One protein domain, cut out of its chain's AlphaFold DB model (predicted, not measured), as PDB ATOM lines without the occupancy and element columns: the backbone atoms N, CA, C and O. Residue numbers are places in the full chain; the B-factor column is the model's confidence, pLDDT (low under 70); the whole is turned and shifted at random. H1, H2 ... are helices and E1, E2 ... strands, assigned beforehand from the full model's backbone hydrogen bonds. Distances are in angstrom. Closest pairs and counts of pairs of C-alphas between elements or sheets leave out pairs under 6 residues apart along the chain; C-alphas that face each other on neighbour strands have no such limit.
ATOM      1  N   GLY A 358     -24.505 -49.792  15.765       84.44
ATOM      2  CA  GLY A 358     -25.159 -48.689  16.485       84.44
ATOM      3  C   GLY A 358     -24.595 -47.283  16.201       84.44
ATOM      4  O   GLY A 358     -25.363 -46.382  15.863       84.44
ATOM      5  N   PRO A 359     -23.259 -47.077  16.206       87.69
ATOM      6  CA  PRO A 359     -22.676 -45.772  15.883       87.69
ATOM      7  C   PRO A 359     -22.883 -45.330  14.429       87.69
ATOM      8  O   PRO A 359     -22.991 -44.131  14.165       87.69
ATOM      9  N   LYS A 360     -22.919 -46.278  13.482       89.69
ATOM     10  CA  LYS A 360     -23.118 -46.000  12.053       89.69
ATOM     11  C   LYS A 360     -24.597 -45.766  11.730       89.69
ATOM     12  O   LYS A 360     -24.896 -44.814  11.016       89.69
ATOM     13  N   ALA A 361     -25.497 -46.573  12.297       88.31
ATOM     14  CA  ALA A 361     -26.942 -46.366  12.239       88.31
ATOM     15  C   ALA A 361     -27.297 -44.984  12.805       88.31
ATOM     16  O   ALA A 361     -27.780 -44.130  12.074       88.31
ATOM     17  N   TRP A 362     -26.911 -44.690  14.054       90.00
ATOM     18  CA  TRP A 362     -27.112 -43.368  14.663       90.00
ATOM     19  C   TRP A 362     -26.598 -42.216  13.780       90.00
ATOM     20  O   TRP A 362     -27.250 -41.174  13.691       90.00
ATOM     21  N   TRP A 363     -25.457 -42.387  13.098       92.62
ATOM     22  CA  TRP A 363     -24.930 -41.385  12.166       92.62
ATOM     23  C   TRP A 363     -25.837 -41.175  10.947       92.62
ATOM     24  O   TRP A 363     -26.193 -40.031  10.670       92.62
ATOM     25  N   LEU A 364     -26.221 -42.232  10.226       92.38
ATOM     26  CA  LEU A 364     -27.058 -42.112   9.023       92.38
ATOM     27  C   LEU A 364     -28.402 -41.444   9.349       92.38
ATOM     28  O   LEU A 364     -28.798 -40.485   8.692       92.38
ATOM     29  N   GLU A 365     -29.018 -41.857  10.449       91.50
ATOM     30  CA  GLU A 365     -30.332 -41.404  10.911       91.50
ATOM     31  C   GLU A 365     -30.329 -39.943  11.386       91.50
ATOM     32  O   GLU A 365     -31.131 -39.113  10.950       91.50
ATOM     33  N   THR A 366     -29.379 -39.572  12.253       93.44
ATOM     34  CA  THR A 366     -29.288 -38.185  12.744       93.44
ATOM     35  C   THR A 366     -28.790 -37.211  11.678       93.44
ATOM     36  O   THR A 366     -29.093 -36.014  11.758       93.44
ATOM     37  N   THR A 367     -28.052 -37.691  10.670       95.50
ATOM     38  CA  THR A 367     -27.653 -36.870   9.520       95.50
ATOM     39  C   THR A 367     -28.740 -36.753   8.460       95.50
ATOM     40  O   THR A 367     -28.838 -35.673   7.884       95.50
ATOM     41  N   ALA A 368     -29.605 -37.757   8.273       95.88
ATOM     42  CA  ALA A 368     -30.807 -37.642   7.446       95.88
ATOM     43  C   ALA A 368     -31.734 -36.538   7.985       95.88
ATOM     44  O   ALA A 368     -32.017 -35.572   7.276       95.88
ATOM     45  N   GLU A 369     -32.058 -36.566   9.284       96.00
ATOM     46  CA  GLU A 369     -32.791 -35.479   9.959       96.00
ATOM     47  C   GLU A 369     -32.095 -34.112   9.815       96.00
ATOM     48  O   GLU A 369     -32.726 -33.101   9.498       96.00
ATOM     49  N   ASN A 370     -30.770 -34.051   9.989       96.62
ATOM     50  CA  ASN A 370     -30.048 -32.789   9.807       96.62
ATOM     51  C   ASN A 370     -30.046 -32.311   8.349       96.62
ATOM     52  O   ASN A 370     -30.044 -31.100   8.131       96.62
ATOM     53  N   MET A 371     -30.098 -33.208   7.360       97.88
ATOM     54  CA  MET A 371     -30.294 -32.855   5.953       97.88
ATOM     55  C   MET A 371     -31.688 -32.262   5.708       97.88
ATOM     56  O   MET A 371     -31.772 -31.280   4.969       97.88
ATOM     57  N   VAL A 372     -32.738 -32.729   6.403       97.56
ATOM     58  CA  VAL A 372     -34.037 -32.025   6.440       97.56
ATOM     59  C   VAL A 372     -33.844 -30.601   6.975       97.56
ATOM     60  O   VAL A 372     -34.177 -29.636   6.291       97.56
ATOM     61  N   PHE A 373     -33.196 -30.438   8.136       96.12
ATOM     62  CA  PHE A 373     -32.967 -29.124   8.768       96.12
ATOM     63  C   PHE A 373     -32.065 -28.169   7.962       96.12
ATOM     64  O   PHE A 373     -31.932 -26.995   8.327       96.12
ATOM     65  N   LEU A 374     -31.354 -28.659   6.940       94.12
ATOM     66  CA  LEU A 374     -30.524 -27.841   6.053       94.12
ATOM     67  C   LEU A 374     -31.327 -27.174   4.934       94.12
ATOM     68  O   LEU A 374     -30.872 -26.138   4.439       94.12
ATOM     69  N   ILE A 375     -32.466 -27.754   4.540       95.38
ATOM     70  CA  ILE A 375     -33.306 -27.251   3.443       95.38
ATOM     71  C   ILE A 375     -34.698 -26.784   3.902       95.38
ATOM     72  O   ILE A 375     -35.218 -25.852   3.303       95.38
ATOM     73  N   GLU A 376     -35.237 -27.331   4.997       95.06
ATOM     74  CA  GLU A 376     -36.481 -26.897   5.662       95.06
ATOM     75  C   GLU A 376     -36.196 -26.606   7.156       95.06
ATOM     76  O   GLU A 376     -36.336 -27.489   8.011       95.06
ATOM     77  N   PRO A 377     -35.721 -25.399   7.522       92.06
ATOM     78  CA  PRO A 377     -35.296 -25.095   8.891       92.06
ATOM     79  C   PRO A 377     -36.386 -25.274   9.959       92.06
ATOM     80  O   PRO A 377     -36.060 -25.605  11.101       92.06
ATOM     81  N   GLU A 378     -37.659 -25.086   9.617       91.25
ATOM     82  CA  GLU A 378     -38.818 -25.300  10.491       91.25
ATOM     83  C   GLU A 378     -39.017 -26.763  10.917       91.25
ATOM     84  O   GLU A 378     -39.616 -27.020  11.965       91.25
ATOM     85  N   ALA A 379     -38.454 -27.731  10.184       94.44
ATOM     86  CA  ALA A 379     -38.503 -29.141  10.564       94.44
ATOM     87  C   ALA A 379     -37.807 -29.414  11.915       94.44
ATOM     88  O   ALA A 379     -38.155 -30.377  12.594       94.44
ATOM     89  N   GLN A 380     -36.909 -28.528  12.371       94.00
ATOM     90  CA  GLN A 380     -36.325 -28.586  13.720       94.00
ATOM     91  C   GLN A 380     -37.388 -28.497  14.825       94.00
ATOM     92  O   GLN A 380     -37.259 -29.166  15.848       94.00
ATOM     93  N   GLU A 381     -38.439 -27.693  14.634       94.12
ATOM     94  CA  GLU A 381     -39.553 -27.596  15.586       94.12
ATOM     95  C   GLU A 381     -40.478 -28.812  15.484       94.12
ATOM     96  O   GLU A 381     -40.932 -29.332  16.503       94.12
ATOM     97  N   HIS A 382     -40.699 -29.319  14.269       93.94
ATOM     98  CA  HIS A 382     -41.476 -30.539  14.064       93.94
ATOM     99  C   HIS A 382     -40.827 -31.762  14.731       93.94
ATOM    100  O   HIS A 382     -41.505 -32.469  15.470       93.94
ATOM    101  N   ASN A 383     -39.516 -31.961  14.558       95.31
ATOM    102  CA  ASN A 383     -38.747 -33.033  15.197       95.31
ATOM    103  C   ASN A 383     -38.870 -32.993  16.737       95.31
ATOM    104  O   ASN A 383     -39.093 -34.028  17.362       95.31
ATOM    105  N   LEU A 384     -38.832 -31.803  17.353       94.94
ATOM    106  CA  LEU A 384     -39.077 -31.639  18.794       94.94
ATOM    107  C   LEU A 384     -40.511 -32.007  19.204       94.94
ATOM    108  O   LEU A 384     -40.706 -32.661  20.223       94.94
ATOM    109  N   ILE A 385     -41.510 -31.591  18.423       92.81
ATOM    110  CA  ILE A 385     -42.936 -31.856  18.679       92.81
ATOM    111  C   ILE A 385     -43.290 -33.341  18.516       92.81
ATOM    112  O   ILE A 385     -44.191 -33.824  19.208       92.81
ATOM    113  N   GLN A 386     -42.613 -34.027  17.591       91.94
ATOM    114  CA  GLN A 386     -42.844 -35.421  17.222       91.94
ATOM    115  C   GLN A 386     -42.083 -36.392  18.135       91.94
ATOM    116  O   GLN A 386     -42.681 -37.341  18.633       91.94
ATOM    117  N   TYR A 387     -40.792 -36.141  18.387       93.44
ATOM    118  CA  TYR A 387     -39.899 -37.077  19.084       93.44
ATOM    119  C   TYR A 387     -39.509 -36.648  20.506       93.44
ATOM    120  O   TYR A 387     -38.889 -37.417  21.237       93.44
ATOM    121  N   GLY A 388     -39.883 -35.438  20.941       93.81
ATOM    122  CA  GLY A 388     -39.500 -34.886  22.246       93.81
ATOM    123  C   GLY A 388     -40.071 -35.615  23.470       93.81
ATOM    124  O   GLY A 388     -39.641 -35.330  24.588       93.81
ATOM    125  N   GLN A 389     -41.005 -36.549  23.271       93.12
ATOM    126  CA  GLN A 389     -41.611 -37.396  24.308       93.12
ATOM    127  C   GLN A 389     -41.573 -38.898  23.976       93.12
ATOM    128  O   GLN A 389     -42.128 -39.702  24.723       93.12
ATOM    129  N   THR A 390     -40.910 -39.301  22.888       91.50
ATOM    130  CA  THR A 390     -40.771 -40.720  22.529       91.50
ATOM    131  C   THR A 390     -39.768 -41.398  23.465       91.50
ATOM    132  O   THR A 390     -38.766 -40.797  23.873       91.50
ATOM    133  N   THR A 391     -40.050 -42.648  23.835       89.62
ATOM    134  CA  THR A 391     -39.208 -43.453  24.728       89.62
ATOM    135  C   THR A 391     -38.476 -44.562  23.975       89.62
ATOM    136  O   THR A 391     -38.883 -44.968  22.886       89.62
ATOM    137  N   VAL A 392     -37.340 -45.009  24.515       83.75
ATOM    138  CA  VAL A 392     -36.540 -46.116  23.952       83.75
ATOM    139  C   VAL A 392     -36.683 -47.396  24.774       83.75
ATOM    140  O   VAL A 392     -36.908 -48.461  24.217       83.75
ATOM    141  N   ASP A 393     -36.664 -47.279  26.106       77.38
ATOM    142  CA  ASP A 393     -36.801 -48.404  27.035       77.38
ATOM    143  C   ASP A 393     -37.801 -48.043  28.141       77.38
ATOM    144  O   ASP A 393     -37.485 -47.295  29.074       77.38
ATOM    145  N   GLY A 394     -39.031 -48.556  28.056       83.56
ATOM    146  CA  GLY A 394     -40.085 -48.234  29.025       83.56
ATOM    147  C   GLY A 394     -40.366 -46.721  29.068       83.56
ATOM    148  O   GLY A 394     -40.711 -46.163  28.028       83.56
ATOM    149  N   PRO A 395     -40.233 -46.037  30.224       86.94
ATOM    150  CA  PRO A 395     -40.426 -44.589  30.323       86.94
ATOM    151  C   PRO A 395     -39.175 -43.752  29.975       86.94
ATOM    152  O   PRO A 395     -39.250 -42.529  30.042       86.94
ATOM    153  N   LYS A 396     -38.018 -44.358  29.651       90.31
ATOM    154  CA  LYS A 396     -36.777 -43.610  29.363       90.31
ATOM    155  C   LYS A 396     -36.909 -42.870  28.027       90.31
ATOM    156  O   LYS A 396     -36.985 -43.518  26.982       90.31
ATOM    157  N   LEU A 397     -36.915 -41.536  28.059       92.75
ATOM    158  CA  LEU A 397     -37.010 -40.676  26.871       92.75
ATOM    159  C   LEU A 397     -35.798 -40.832  25.945       92.75
ATOM    160  O   LEU A 397     -34.692 -41.113  26.409       92.75
ATOM    161  N   GLY A 398     -35.971 -40.509  24.661       93.19
ATOM    162  CA  GLY A 398     -34.870 -40.454  23.691       93.19
ATOM    163  C   GLY A 398     -33.674 -39.611  24.157       93.19
ATOM    164  O   GLY A 398     -32.533 -40.054  24.067       93.19
ATOM    165  N   PHE A 399     -33.943 -38.448  24.767       95.12
ATOM    166  CA  PHE A 399     -32.932 -37.550  25.345       95.12
ATOM    167  C   PHE A 399     -32.018 -38.192  26.401       95.12
ATOM    168  O   PHE A 399     -30.889 -37.734  26.578       95.12
ATOM    169  N   GLN A 400     -32.529 -39.191  27.130       94.75
ATOM    170  CA  GLN A 400     -31.878 -39.796  28.295       94.75
ATOM    171  C   GLN A 400     -30.921 -40.932  27.926       94.75
ATOM    172  O   GLN A 400     -30.194 -41.390  28.805       94.75
ATOM    173  N   ALA A 401     -30.934 -41.412  26.682       92.31
ATOM    174  CA  ALA A 401     -30.125 -42.550  26.260       92.31
ATOM    175  C   ALA A 401     -28.822 -42.136  25.563       92.31
ATOM    176  O   ALA A 401     -28.731 -41.086  24.933       92.31
ATOM    177  N   GLU A 402     -27.788 -42.968  25.703       90.56
ATOM    178  CA  GLU A 402     -26.426 -42.652  25.260       90.56
ATOM    179  C   GLU A 402     -26.384 -42.448  23.735       90.56
ATOM    180  O   GLU A 402     -26.848 -43.312  22.993       90.56
ATOM    181  N   PRO A 403     -25.846 -41.333  23.209       87.56
ATOM    182  CA  PRO A 403     -25.645 -41.183  21.769       87.56
ATOM    183  C   PRO A 403     -24.769 -42.314  21.193       87.56
ATOM    184  O   PRO A 403     -23.966 -42.915  21.898       87.56
ATOM    185  N   PHE A 404     -24.876 -42.584  19.890       85.12
ATOM    186  CA  PHE A 404     -24.072 -43.598  19.177       85.12
ATOM    187  C   PHE A 404     -24.329 -45.087  19.516       85.12
ATOM    188  O   PHE A 404     -23.698 -45.936  18.898       85.12
ATOM    189  N   THR A 405     -25.230 -45.456  20.434       79.06
ATOM    190  CA  THR A 405     -25.503 -46.878  20.782       79.06
ATOM    191  C   THR A 405     -26.759 -47.478  20.125       79.06
ATOM    192  O   THR A 405     -27.060 -48.650  20.333       79.06
ATOM    193  N   TRP A 406     -27.462 -46.691  19.309       74.50
ATOM    194  CA  TRP A 406     -28.845 -46.905  18.860       74.50
ATOM    195  C   TRP A 406     -28.997 -47.860  17.675       74.50
ATOM    196  O   TRP A 406     -28.223 -47.785  16.724       74.50
ATOM    197  N   GLY A 407     -30.038 -48.694  17.681       66.00
ATOM    198  CA  GLY A 407     -30.408 -49.521  16.536       66.00
ATOM    199  C   GLY A 407     -31.236 -48.766  15.488       66.00
ATOM    200  O   GLY A 407     -31.798 -47.700  15.740       66.00
ATOM    201  N   TRP A 408     -31.372 -49.370  14.304       66.94
ATOM    202  CA  TRP A 408     -32.182 -48.843  13.192       66.94
ATOM    203  C   TRP A 408     -33.699 -48.798  13.484       66.94
ATOM    204  O   TRP A 408     -34.460 -48.118  12.799       66.94
ATOM    205  N   ASN A 409     -34.166 -49.489  14.528       67.12
ATOM    206  CA  ASN A 409     -35.591 -49.589  14.874       67.12
ATOM    207  C   ASN A 409     -36.050 -48.605  15.968       67.12
ATOM    208  O   ASN A 409     -37.248 -48.465  16.201       67.12
ATOM    209  N   ASP A 410     -35.131 -47.890  16.613       73.94
ATOM    210  CA  ASP A 410     -35.452 -47.023  17.749       73.94
ATOM    211  C   ASP A 410     -35.859 -45.614  17.277       73.94
ATOM    212  O   ASP A 410     -34.993 -44.762  17.086       73.94
ATOM    213  N   GLU A 411     -37.150 -45.334  17.058       78.81
ATOM    214  CA  GLU A 411     -37.625 -44.008  16.588       78.81
ATOM    215  C   GLU A 411     -37.170 -42.849  17.496       78.81
ATOM    216  O   GLU A 411     -36.885 -41.742  17.042       78.81
ATOM    217  N   SER A 412     -37.013 -43.113  18.794       80.06
ATOM    218  CA  SER A 412     -36.483 -42.151  19.766       80.06
ATOM    219  C   SER A 412     -35.098 -41.590  19.418       80.06
ATOM    220  O   SER A 412     -34.745 -40.522  19.918       80.06
ATOM    221  N   ARG A 413     -34.325 -42.238  18.533       83.25
ATOM    222  CA  ARG A 413     -33.025 -41.729  18.059       83.25
ATOM    223  C   ARG A 413     -33.133 -40.377  17.353       83.25
ATOM    224  O   ARG A 413     -32.183 -39.597  17.414       83.25
ATOM    225  N   TYR A 414     -34.257 -40.079  16.690       89.50
ATOM    226  CA  TYR A 414     -34.386 -38.891  15.839       89.50
ATOM    227  C   TYR A 414     -34.265 -37.585  16.634       89.50
ATOM    228  O   TYR A 414     -33.813 -36.572  16.098       89.50
ATOM    229  N   ILE A 415     -34.548 -37.600  17.943       93.94
ATOM    230  CA  ILE A 415     -34.342 -36.433  18.809       93.94
ATOM    231  C   ILE A 415     -32.854 -36.052  18.950       93.94
ATOM    232  O   ILE A 415     -32.522 -34.884  19.156       93.94
ATOM    233  N   HIS A 416     -31.926 -36.998  18.750       94.00
ATOM    234  CA  HIS A 416     -30.485 -36.720  18.733       94.00
ATOM    235  C   HIS A 416     -30.021 -35.915  17.514       94.00
ATOM    236  O   HIS A 416     -28.917 -35.362  17.536       94.00
ATOM    237  N   ALA A 417     -30.877 -35.721  16.506       95.38
ATOM    238  CA  ALA A 417     -30.634 -34.737  15.461       95.38
ATOM    239  C   ALA A 417     -30.482 -33.312  16.033       95.38
ATOM    240  O   ALA A 417     -29.676 -32.540  15.514       95.38
ATOM    241  N   GLN A 418     -31.169 -32.981  17.136       96.12
ATOM    242  CA  GLN A 418     -31.037 -31.699  17.845       96.12
ATOM    243  C   GLN A 418     -29.651 -31.544  18.492       96.12
ATOM    244  O   GLN A 418     -29.009 -30.500  18.354       96.12
ATOM    245  N   LEU A 419     -29.151 -32.601  19.149       95.31
ATOM    246  CA  LEU A 419     -27.802 -32.637  19.729       95.31
ATOM    247  C   LEU A 419     -26.734 -32.434  18.647       95.31
ATOM    248  O   LEU A 419     -25.800 -31.647  18.836       95.31
ATOM    249  N   LEU A 420     -26.887 -33.104  17.499       95.00
ATOM    250  CA  LEU A 420     -26.001 -32.921  16.351       95.00
ATOM    251  C   LEU A 420     -26.102 -31.493  15.785       95.00
ATOM    252  O   LEU A 420     -25.069 -30.872  15.547       95.00
ATOM    253  N   LYS A 421     -27.308 -30.925  15.659       95.88
ATOM    254  CA  LYS A 421     -27.535 -29.568  15.134       95.88
ATOM    255  C   LYS A 421     -26.890 -28.473  15.988       95.88
ATOM    256  O   LYS A 421     -26.266 -27.561  15.442       95.88
ATOM    257  N   VAL A 422     -26.962 -28.578  17.318       95.94
ATOM    258  CA  VAL A 422     -26.231 -27.683  18.243       95.94
ATOM    259  C   VAL A 422     -24.709 -27.840  18.098       95.94
ATOM    260  O   VAL A 422     -23.961 -26.884  18.284       95.94
ATOM    261  N   ASN A 423     -24.235 -29.016  17.679       95.25
ATOM    262  CA  ASN A 423     -22.821 -29.322  17.455       95.25
ATOM    263  C   ASN A 423     -22.351 -29.189  15.989       95.25
ATOM    264  O   ASN A 423     -21.229 -29.609  15.684       95.25
ATOM    265  N   LEU A 424     -23.158 -28.577  15.113       94.38
ATOM    266  CA  LEU A 424     -22.827 -28.268  13.718       94.38
ATOM    267  C   LEU A 424     -22.585 -26.763  13.534       94.38
ATOM    268  O   LEU A 424     -23.524 -25.981  13.402       94.38
ATOM    269  N   CYS A 425     -21.319 -26.338  13.501       92.88
ATOM    270  CA  CYS A 425     -20.956 -24.947  13.220       92.88
ATOM    271  C   CYS A 425     -19.507 -24.789  12.733       92.88
ATOM    272  O   CYS A 425     -18.656 -25.643  12.948       92.88
ATOM    273  N   ALA A 426     -19.211 -23.667  12.072       89.12
ATOM    274  CA  ALA A 426     -17.905 -23.416  11.450       89.12
ATOM    275  C   ALA A 426     -16.768 -23.064  12.433       89.12
ATOM    276  O   ALA A 426     -15.619 -22.925  12.014       89.12
ATOM    277  N   ASN A 427     -17.067 -22.861  13.723       86.81
ATOM    278  CA  ASN A 427     -16.064 -22.516  14.730       86.81
ATOM    279  C   ASN A 427     -15.461 -23.781  15.377       86.81
ATOM    280  O   ASN A 427     -16.020 -24.873  15.311       86.81
ATOM    281  N   SER A 428     -14.325 -23.635  16.059       89.06
ATOM    282  CA  SER A 428     -13.641 -24.760  16.706       89.06
ATOM    283  C   SER A 428     -14.299 -25.262  18.002       89.06
ATOM    284  O   SER A 428     -13.734 -26.167  18.617       89.06
ATOM    285  N   ALA A 429     -15.467 -24.756  18.415       91.50
ATOM    286  CA  ALA A 429     -16.242 -25.303  19.535       91.50
ATOM    287  C   ALA A 429     -17.131 -26.485  19.107       91.50
ATOM    288  O   ALA A 429     -17.295 -27.424  19.883       91.50
ATOM    289  N   CYS A 430     -17.627 -26.499  17.867       93.38
ATOM    290  CA  CYS A 430     -18.411 -27.607  17.311       93.38
ATOM    291  C   CYS A 430     -17.539 -28.809  16.914       93.38
ATOM    292  O   CYS A 430     -16.370 -28.650  16.552       93.38
ATOM    293  N   ALA A 431     -18.079 -30.030  16.992       91.31
ATOM    294  CA  ALA A 431     -17.358 -31.231  16.554       91.31
ATOM    295  C   ALA A 431     -17.270 -31.349  15.029       91.31
ATOM    296  O   ALA A 431     -16.320 -31.947  14.524       91.31
ATOM    297  N   LEU A 432     -18.240 -30.759  14.329       94.38
ATOM    298  CA  LEU A 432     -18.341 -30.717  12.878       94.38
ATOM    299  C   LEU A 432     -18.812 -29.336  12.421       94.38
ATOM    300  O   LEU A 432     -19.577 -28.660  13.109       94.38
ATOM    301  N   SER A 433     -18.408 -28.955  11.219       94.50
ATOM    302  CA  SER A 433     -19.038 -27.893  10.432       94.50
ATOM    303  C   SER A 433     -20.040 -28.464   9.414       94.50
ATOM    304  O   SER A 433     -19.965 -29.638   9.060       94.50
ATOM    305  N   GLU A 434     -20.952 -27.636   8.885       94.06
ATOM    306  CA  GLU A 434     -21.857 -28.031   7.780       94.06
ATOM    307  C   GLU A 434     -21.066 -28.535   6.558       94.06
ATOM    308  O   GLU A 434     -21.432 -29.534   5.947       94.06
ATOM    309  N   ALA A 435     -19.922 -27.911   6.253       95.12
ATOM    310  CA  ALA A 435     -19.042 -28.347   5.171       95.12
ATOM    311  C   ALA A 435     -18.402 -29.723   5.434       95.12
ATOM    312  O   ALA A 435     -18.256 -30.514   4.505       95.12
ATOM    313  N   GLU A 436     -18.037 -30.038   6.682       95.75
ATOM    314  CA  GLU A 436     -17.550 -31.374   7.052       95.75
ATOM    315  C   GLU A 436     -18.655 -32.426   7.072       95.75
ATOM    316  O   GLU A 436     -18.370 -33.571   6.742       95.75
ATOM    317  N   LEU A 437     -19.895 -32.060   7.415       95.94
ATOM    318  CA  LEU A 437     -21.053 -32.944   7.279       95.94
ATOM    319  C   LEU A 437     -21.277 -33.308   5.806       95.94
ATOM    320  O   LEU A 437     -21.256 -34.486   5.469       95.94
ATOM    321  N   VAL A 438     -21.410 -32.313   4.921       96.88
ATOM    322  CA  VAL A 438     -21.582 -32.539   3.471       96.88
ATOM    323  C   VAL A 438     -20.426 -33.364   2.908       96.88
ATOM    324  O   VAL A 438     -20.650 -34.330   2.180       96.88
ATOM    325  N   LYS A 439     -19.185 -33.032   3.287       96.69
ATOM    326  CA  LYS A 439     -18.001 -33.805   2.904       96.69
ATOM    327  C   LYS A 439     -18.081 -35.252   3.399       96.69
ATOM    328  O   LYS A 439     -17.770 -36.154   2.635       96.69
ATOM    329  N   ALA A 440     -18.486 -35.477   4.648       96.56
ATOM    330  CA  ALA A 440     -18.536 -36.813   5.225       96.56
ATOM    331  C   ALA A 440     -19.535 -37.724   4.504       96.56
ATOM    332  O   ALA A 440     -19.186 -38.878   4.249       96.56
ATOM    333  N   ILE A 441     -20.706 -37.182   4.139       97.00
ATOM    334  CA  ILE A 441     -21.727 -37.867   3.333       97.00
ATOM    335  C   ILE A 441     -21.175 -38.187   1.937       97.00
ATOM    336  O   ILE A 441     -21.172 -39.347   1.544       97.00
ATOM    337  N   ASN A 442     -20.605 -37.197   1.238       95.81
ATOM    338  CA  ASN A 442     -20.006 -37.362  -0.097       95.81
ATOM    339  C   ASN A 442     -18.753 -38.274  -0.141       95.81
ATOM    340  O   ASN A 442     -18.235 -38.535  -1.221       95.81
ATOM    341  N   GLU A 443     -18.208 -38.686   1.008       93.50
ATOM    342  CA  GLU A 443     -17.042 -39.580   1.119       93.50
ATOM    343  C   GLU A 443     -17.385 -40.914   1.818       93.50
ATOM    344  O   GLU A 443     -16.484 -41.697   2.128       93.50
ATOM    345  N   GLY A 444     -18.663 -41.177   2.128       92.38
ATOM    346  CA  GLY A 444     -19.088 -42.416   2.791       92.38
ATOM    347  C   GLY A 444     -18.408 -42.645   4.150       92.38
ATOM    348  O   GLY A 444     -18.032 -43.774   4.494       92.38
ATOM    349  N   SER A 445     -18.161 -41.572   4.908       93.50
ATOM    350  CA  SER A 445     -17.333 -41.589   6.124       93.50
ATOM    351  C   SER A 445     -18.132 -41.337   7.408       93.50
ATOM    352  O   SER A 445     -19.183 -40.699   7.389       93.50
ATOM    353  N   TYR A 446     -17.623 -41.831   8.541       93.56
ATOM    354  CA  TYR A 446     -18.294 -41.778   9.848       93.56
ATOM    355  C   TYR A 446     -17.485 -40.936  10.850       93.56
ATOM    356  O   TYR A 446     -16.826 -41.479  11.740       93.56
ATOM    357  N   PRO A 447     -17.480 -39.598  10.726       92.50
ATOM    358  CA  PRO A 447     -16.584 -38.741  11.498       92.50
ATOM    359  C   PRO A 447     -16.845 -38.751  13.011       92.50
ATOM    360  O   PRO A 447     -15.958 -38.370  13.767       92.50
ATOM    361  N   LEU A 448     -18.033 -39.166  13.463       89.81
ATOM    362  CA  LEU A 448     -18.375 -39.294  14.886       89.81
ATOM    363  C   LEU A 448     -18.069 -40.689  15.469       89.81
ATOM    364  O   LEU A 448     -18.418 -40.962  16.613       89.81
ATOM    365  N   MET A 449     -17.349 -41.544  14.733       88.06
ATOM    366  CA  MET A 449     -16.636 -42.692  15.317       88.06
ATOM    367  C   MET A 449     -15.279 -42.300  15.935       88.06
ATOM    368  O   MET A 449     -14.654 -43.121  16.600       88.06
ATOM    369  N   ASP A 450     -14.817 -41.061  15.739       90.50
ATOM    370  CA  ASP A 450     -13.630 -40.526  16.413       90.50
ATOM    371  C   ASP A 450     -13.952 -40.120  17.864       90.50
ATOM    372  O   ASP A 450     -14.803 -39.260  18.114       90.50
ATOM    373  N   GLU A 451     -13.245 -40.712  18.831       89.38
ATOM    374  CA  GLU A 451     -13.473 -40.476  20.263       89.38
ATOM    375  C   GLU A 451     -13.304 -39.004  20.666       89.38
ATOM    376  O   GLU A 451     -14.014 -38.530  21.555       89.38
ATOM    377  N   ALA A 452     -12.404 -38.255  20.017       90.56
ATOM    378  CA  ALA A 452     -12.187 -36.844  20.327       90.56
ATOM    379  C   ALA A 452     -13.358 -35.969  19.841       90.56
ATOM    380  O   ALA A 452     -13.773 -35.046  20.547       90.56
ATOM    381  N   ARG A 453     -13.953 -36.281  18.683       90.88
ATOM    382  CA  ARG A 453     -15.188 -35.650  18.192       90.88
ATOM    383  C   ARG A 453     -16.400 -36.013  19.055       90.88
ATOM    384  O   ARG A 453     -17.177 -35.117  19.385       90.88
ATOM    385  N   GLN A 454     -16.524 -37.261  19.514       89.62
ATOM    386  CA  GLN A 454     -17.556 -37.638  20.492       89.62
ATOM    387  C   GLN A 454     -17.376 -36.927  21.841       89.62
ATOM    388  O   GLN A 454     -18.334 -36.398  22.404       89.62
ATOM    389  N   ALA A 455     -16.144 -36.866  22.357       88.81
ATOM    390  CA  ALA A 455     -15.831 -36.139  23.584       88.81
ATOM    391  C   ALA A 455     -16.198 -34.656  23.456       88.81
ATOM    392  O   ALA A 455     -16.696 -34.061  24.407       88.81
ATOM    393  N   LYS A 456     -16.034 -34.075  22.266       90.12
ATOM    394  CA  LYS A 456     -16.416 -32.693  21.986       90.12
ATOM    395  C   LYS A 456     -17.930 -32.464  22.050       90.12
ATOM    396  O   LYS A 456     -18.342 -31.497  22.690       90.12
ATOM    397  N   LEU A 457     -18.746 -33.387  21.520       90.62
ATOM    398  CA  LEU A 457     -20.202 -33.412  21.754       90.62
ATOM    399  C   LEU A 457     -20.515 -33.429  23.262       90.62
ATOM    400  O   LEU A 457     -21.250 -32.565  23.740       90.62
ATOM    401  N   ARG A 458     -19.879 -34.328  24.030       89.62
ATOM    402  CA  ARG A 458     -20.044 -34.422  25.498       89.62
ATOM    403  C   ARG A 458     -19.622 -33.139  26.238       89.62
ATOM    404  O   ARG A 458     -20.263 -32.753  27.213       89.62
ATOM    405  N   THR A 459     -18.593 -32.422  25.774       90.25
ATOM    406  CA  THR A 459     -18.198 -31.124  26.367       90.25
ATOM    407  C   THR A 459     -19.156 -29.972  26.063       90.25
ATOM    408  O   THR A 459     -19.088 -28.952  26.742       90.25
ATOM    409  N   ASN A 460     -20.039 -30.117  25.073       94.50
ATOM    410  CA  ASN A 460     -21.028 -29.106  24.698       94.50
ATOM    411  C   ASN A 460     -22.438 -29.436  25.236       94.50
ATOM    412  O   ASN A 460     -23.417 -28.828  24.804       94.50
ATOM    413  N   LEU A 461     -22.570 -30.357  26.203       95.88
ATOM    414  CA  LEU A 461     -23.859 -30.627  26.857       95.88
ATOM    415  C   LEU A 461     -24.428 -29.409  27.598       95.88
ATOM    416  O   LEU A 461     -25.643 -29.289  27.691       95.88
ATOM    417  N   ASP A 462     -23.590 -28.468  28.043       96.62
ATOM    418  CA  ASP A 462     -24.053 -27.183  28.589       96.62
ATOM    419  C   ASP A 462     -24.789 -26.350  27.533       96.62
ATOM    420  O   ASP A 462     -25.879 -25.836  27.772       96.62
ATOM    421  N   ASP A 463     -24.217 -26.258  26.334       97.25
ATOM    422  CA  ASP A 463     -24.804 -25.556  25.194       97.25
ATOM    423  C   ASP A 463     -26.105 -26.229  24.726       97.25
ATOM    424  O   ASP A 463     -27.085 -25.544  24.424       97.25
ATOM    425  N   TYR A 464     -26.150 -27.565  24.737       97.69
ATOM    426  CA  TYR A 464     -27.361 -28.327  24.424       97.69
ATOM    427  C   TYR A 464     -28.454 -28.157  25.490       97.69
ATOM    428  O   TYR A 464     -29.616 -27.930  25.159       97.69
ATOM    429  N   ALA A 465     -28.091 -28.173  26.774       97.88
ATOM    430  CA  ALA A 465     -29.017 -27.924  27.872       97.88
ATOM    431  C   ALA A 465     -29.619 -26.517  27.809       97.88
ATOM    432  O   ALA A 465     -30.823 -26.339  27.985       97.88
ATOM    433  N   ARG A 466     -28.804 -25.511  27.482       97.31
ATOM    434  CA  ARG A 466     -29.262 -24.134  27.260       97.31
ATOM    435  C   ARG A 466     -30.229 -24.022  26.084       97.31
ATOM    436  O   ARG A 466     -31.276 -23.394  26.242       97.31
ATOM    437  N   TYR A 467     -29.925 -24.682  24.964       97.31
ATOM    438  CA  TYR A 467     -30.833 -24.790  23.822       97.31
ATOM    439  C   TYR A 467     -32.199 -25.354  24.244       97.31
ATOM    440  O   TYR A 467     -33.220 -24.691  24.045       97.31
ATOM    441  N   LEU A 468     -32.220 -26.495  24.944       97.25
ATOM    442  CA  LEU A 468     -33.446 -27.124  25.456       97.25
ATOM    443  C   LEU A 468     -34.200 -26.270  26.504       97.25
ATOM    444  O   LEU A 468     -35.420 -26.367  26.608       97.25
ATOM    445  N   LEU A 469     -33.519 -25.372  27.227       96.56
ATOM    446  CA  LEU A 469     -34.132 -24.368  28.121       96.56
ATOM    447  C   LEU A 469     -34.677 -23.121  27.386       96.56
ATOM    448  O   LEU A 469     -35.103 -22.141  28.020       96.56
ATOM    449  N   GLY A 470     -34.681 -23.138  26.051       94.88
ATOM    450  CA  GLY A 470     -35.241 -22.081  25.217       94.88
ATOM    451  C   GLY A 470     -34.384 -20.814  25.184       94.88
ATOM    452  O   GLY A 470     -34.938 -19.710  25.191       94.88
TER     453      GLY A 470
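What this domain is: This is residues 358 to 470 of the 856 residues of an uncharacterized protein of Chloroflexus islandicus (UniProt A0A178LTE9). A compact cluster of six helices is built round H3, which lies in the middle; H1 and H2 pack on it, crossing it, and H6 lies across its last residues, 419 to 422. H4 and H5 lie toward one end of the longest span, and the small strand E1, with the turn after it, lies at the other. The printed part has 113 residues, in the order H1, H2, E1, H3, H4, H5, H6, and is mostly helix. It is compact, with a radius of gyration of the C-alphas of 13.2 A and spans of 36 by 29 by 28 A.

Where its parts are: H1, residues 358 to 375, begins at C-alpha 358 (-25.159, -48.689, 16.485) and is 26.4 A long. H2 is residues 379 to 387, and E1 residues 391 to 393. H3, residues 411 to 422, is 20.0 A long. H4 is residues 434 to 442, H5 residues 451 to 459, and H6 residues 461 to 468, ending at C-alpha 468 (-33.446, -27.124, 25.456).

How they stand to each other: H3 is the hub. With residues 362 to 370 alone, H1 touches it at a steep tilt of 63 degrees, closest at the C-alphas of Thr 366 and Ala 417, 4.6 A. H2 touches H3, closest at the C-alphas of Tyr 387 and Ile 415, 5.6 A. H6 touches H3, about perpendicular at 74 degrees, closest at the C-alphas of Val 422 and Tyr 464, 6.3 A. H5 is close to H3 but not clearly touching, with the C-alphas of Leu 419 and Leu 457 closest at 7.9 A. H4 is likewise close to H1 but not clearly touching, with the C-alphas of Thr 367 and Leu 437 closest at 8.0 A. E1 pairs with no named strand; residues 396 to 397 pair with it, antiparallel. In H2, H4, H5 and H6 every O i to N i+4 pair is within hydrogen-bond range; in H1 13 of 14 are, and in H3 3 of 8, beside 7 of 9 O i to N i+3 pairs.

The domain as a whole: The C-alphas of Gly 394 and Asn 427 are the two farthest apart, 38.0 A. The printed part has no cut. The links E1 to H3 and H3 to H4 are long. Residues 407 to 409 have pLDDT under 70.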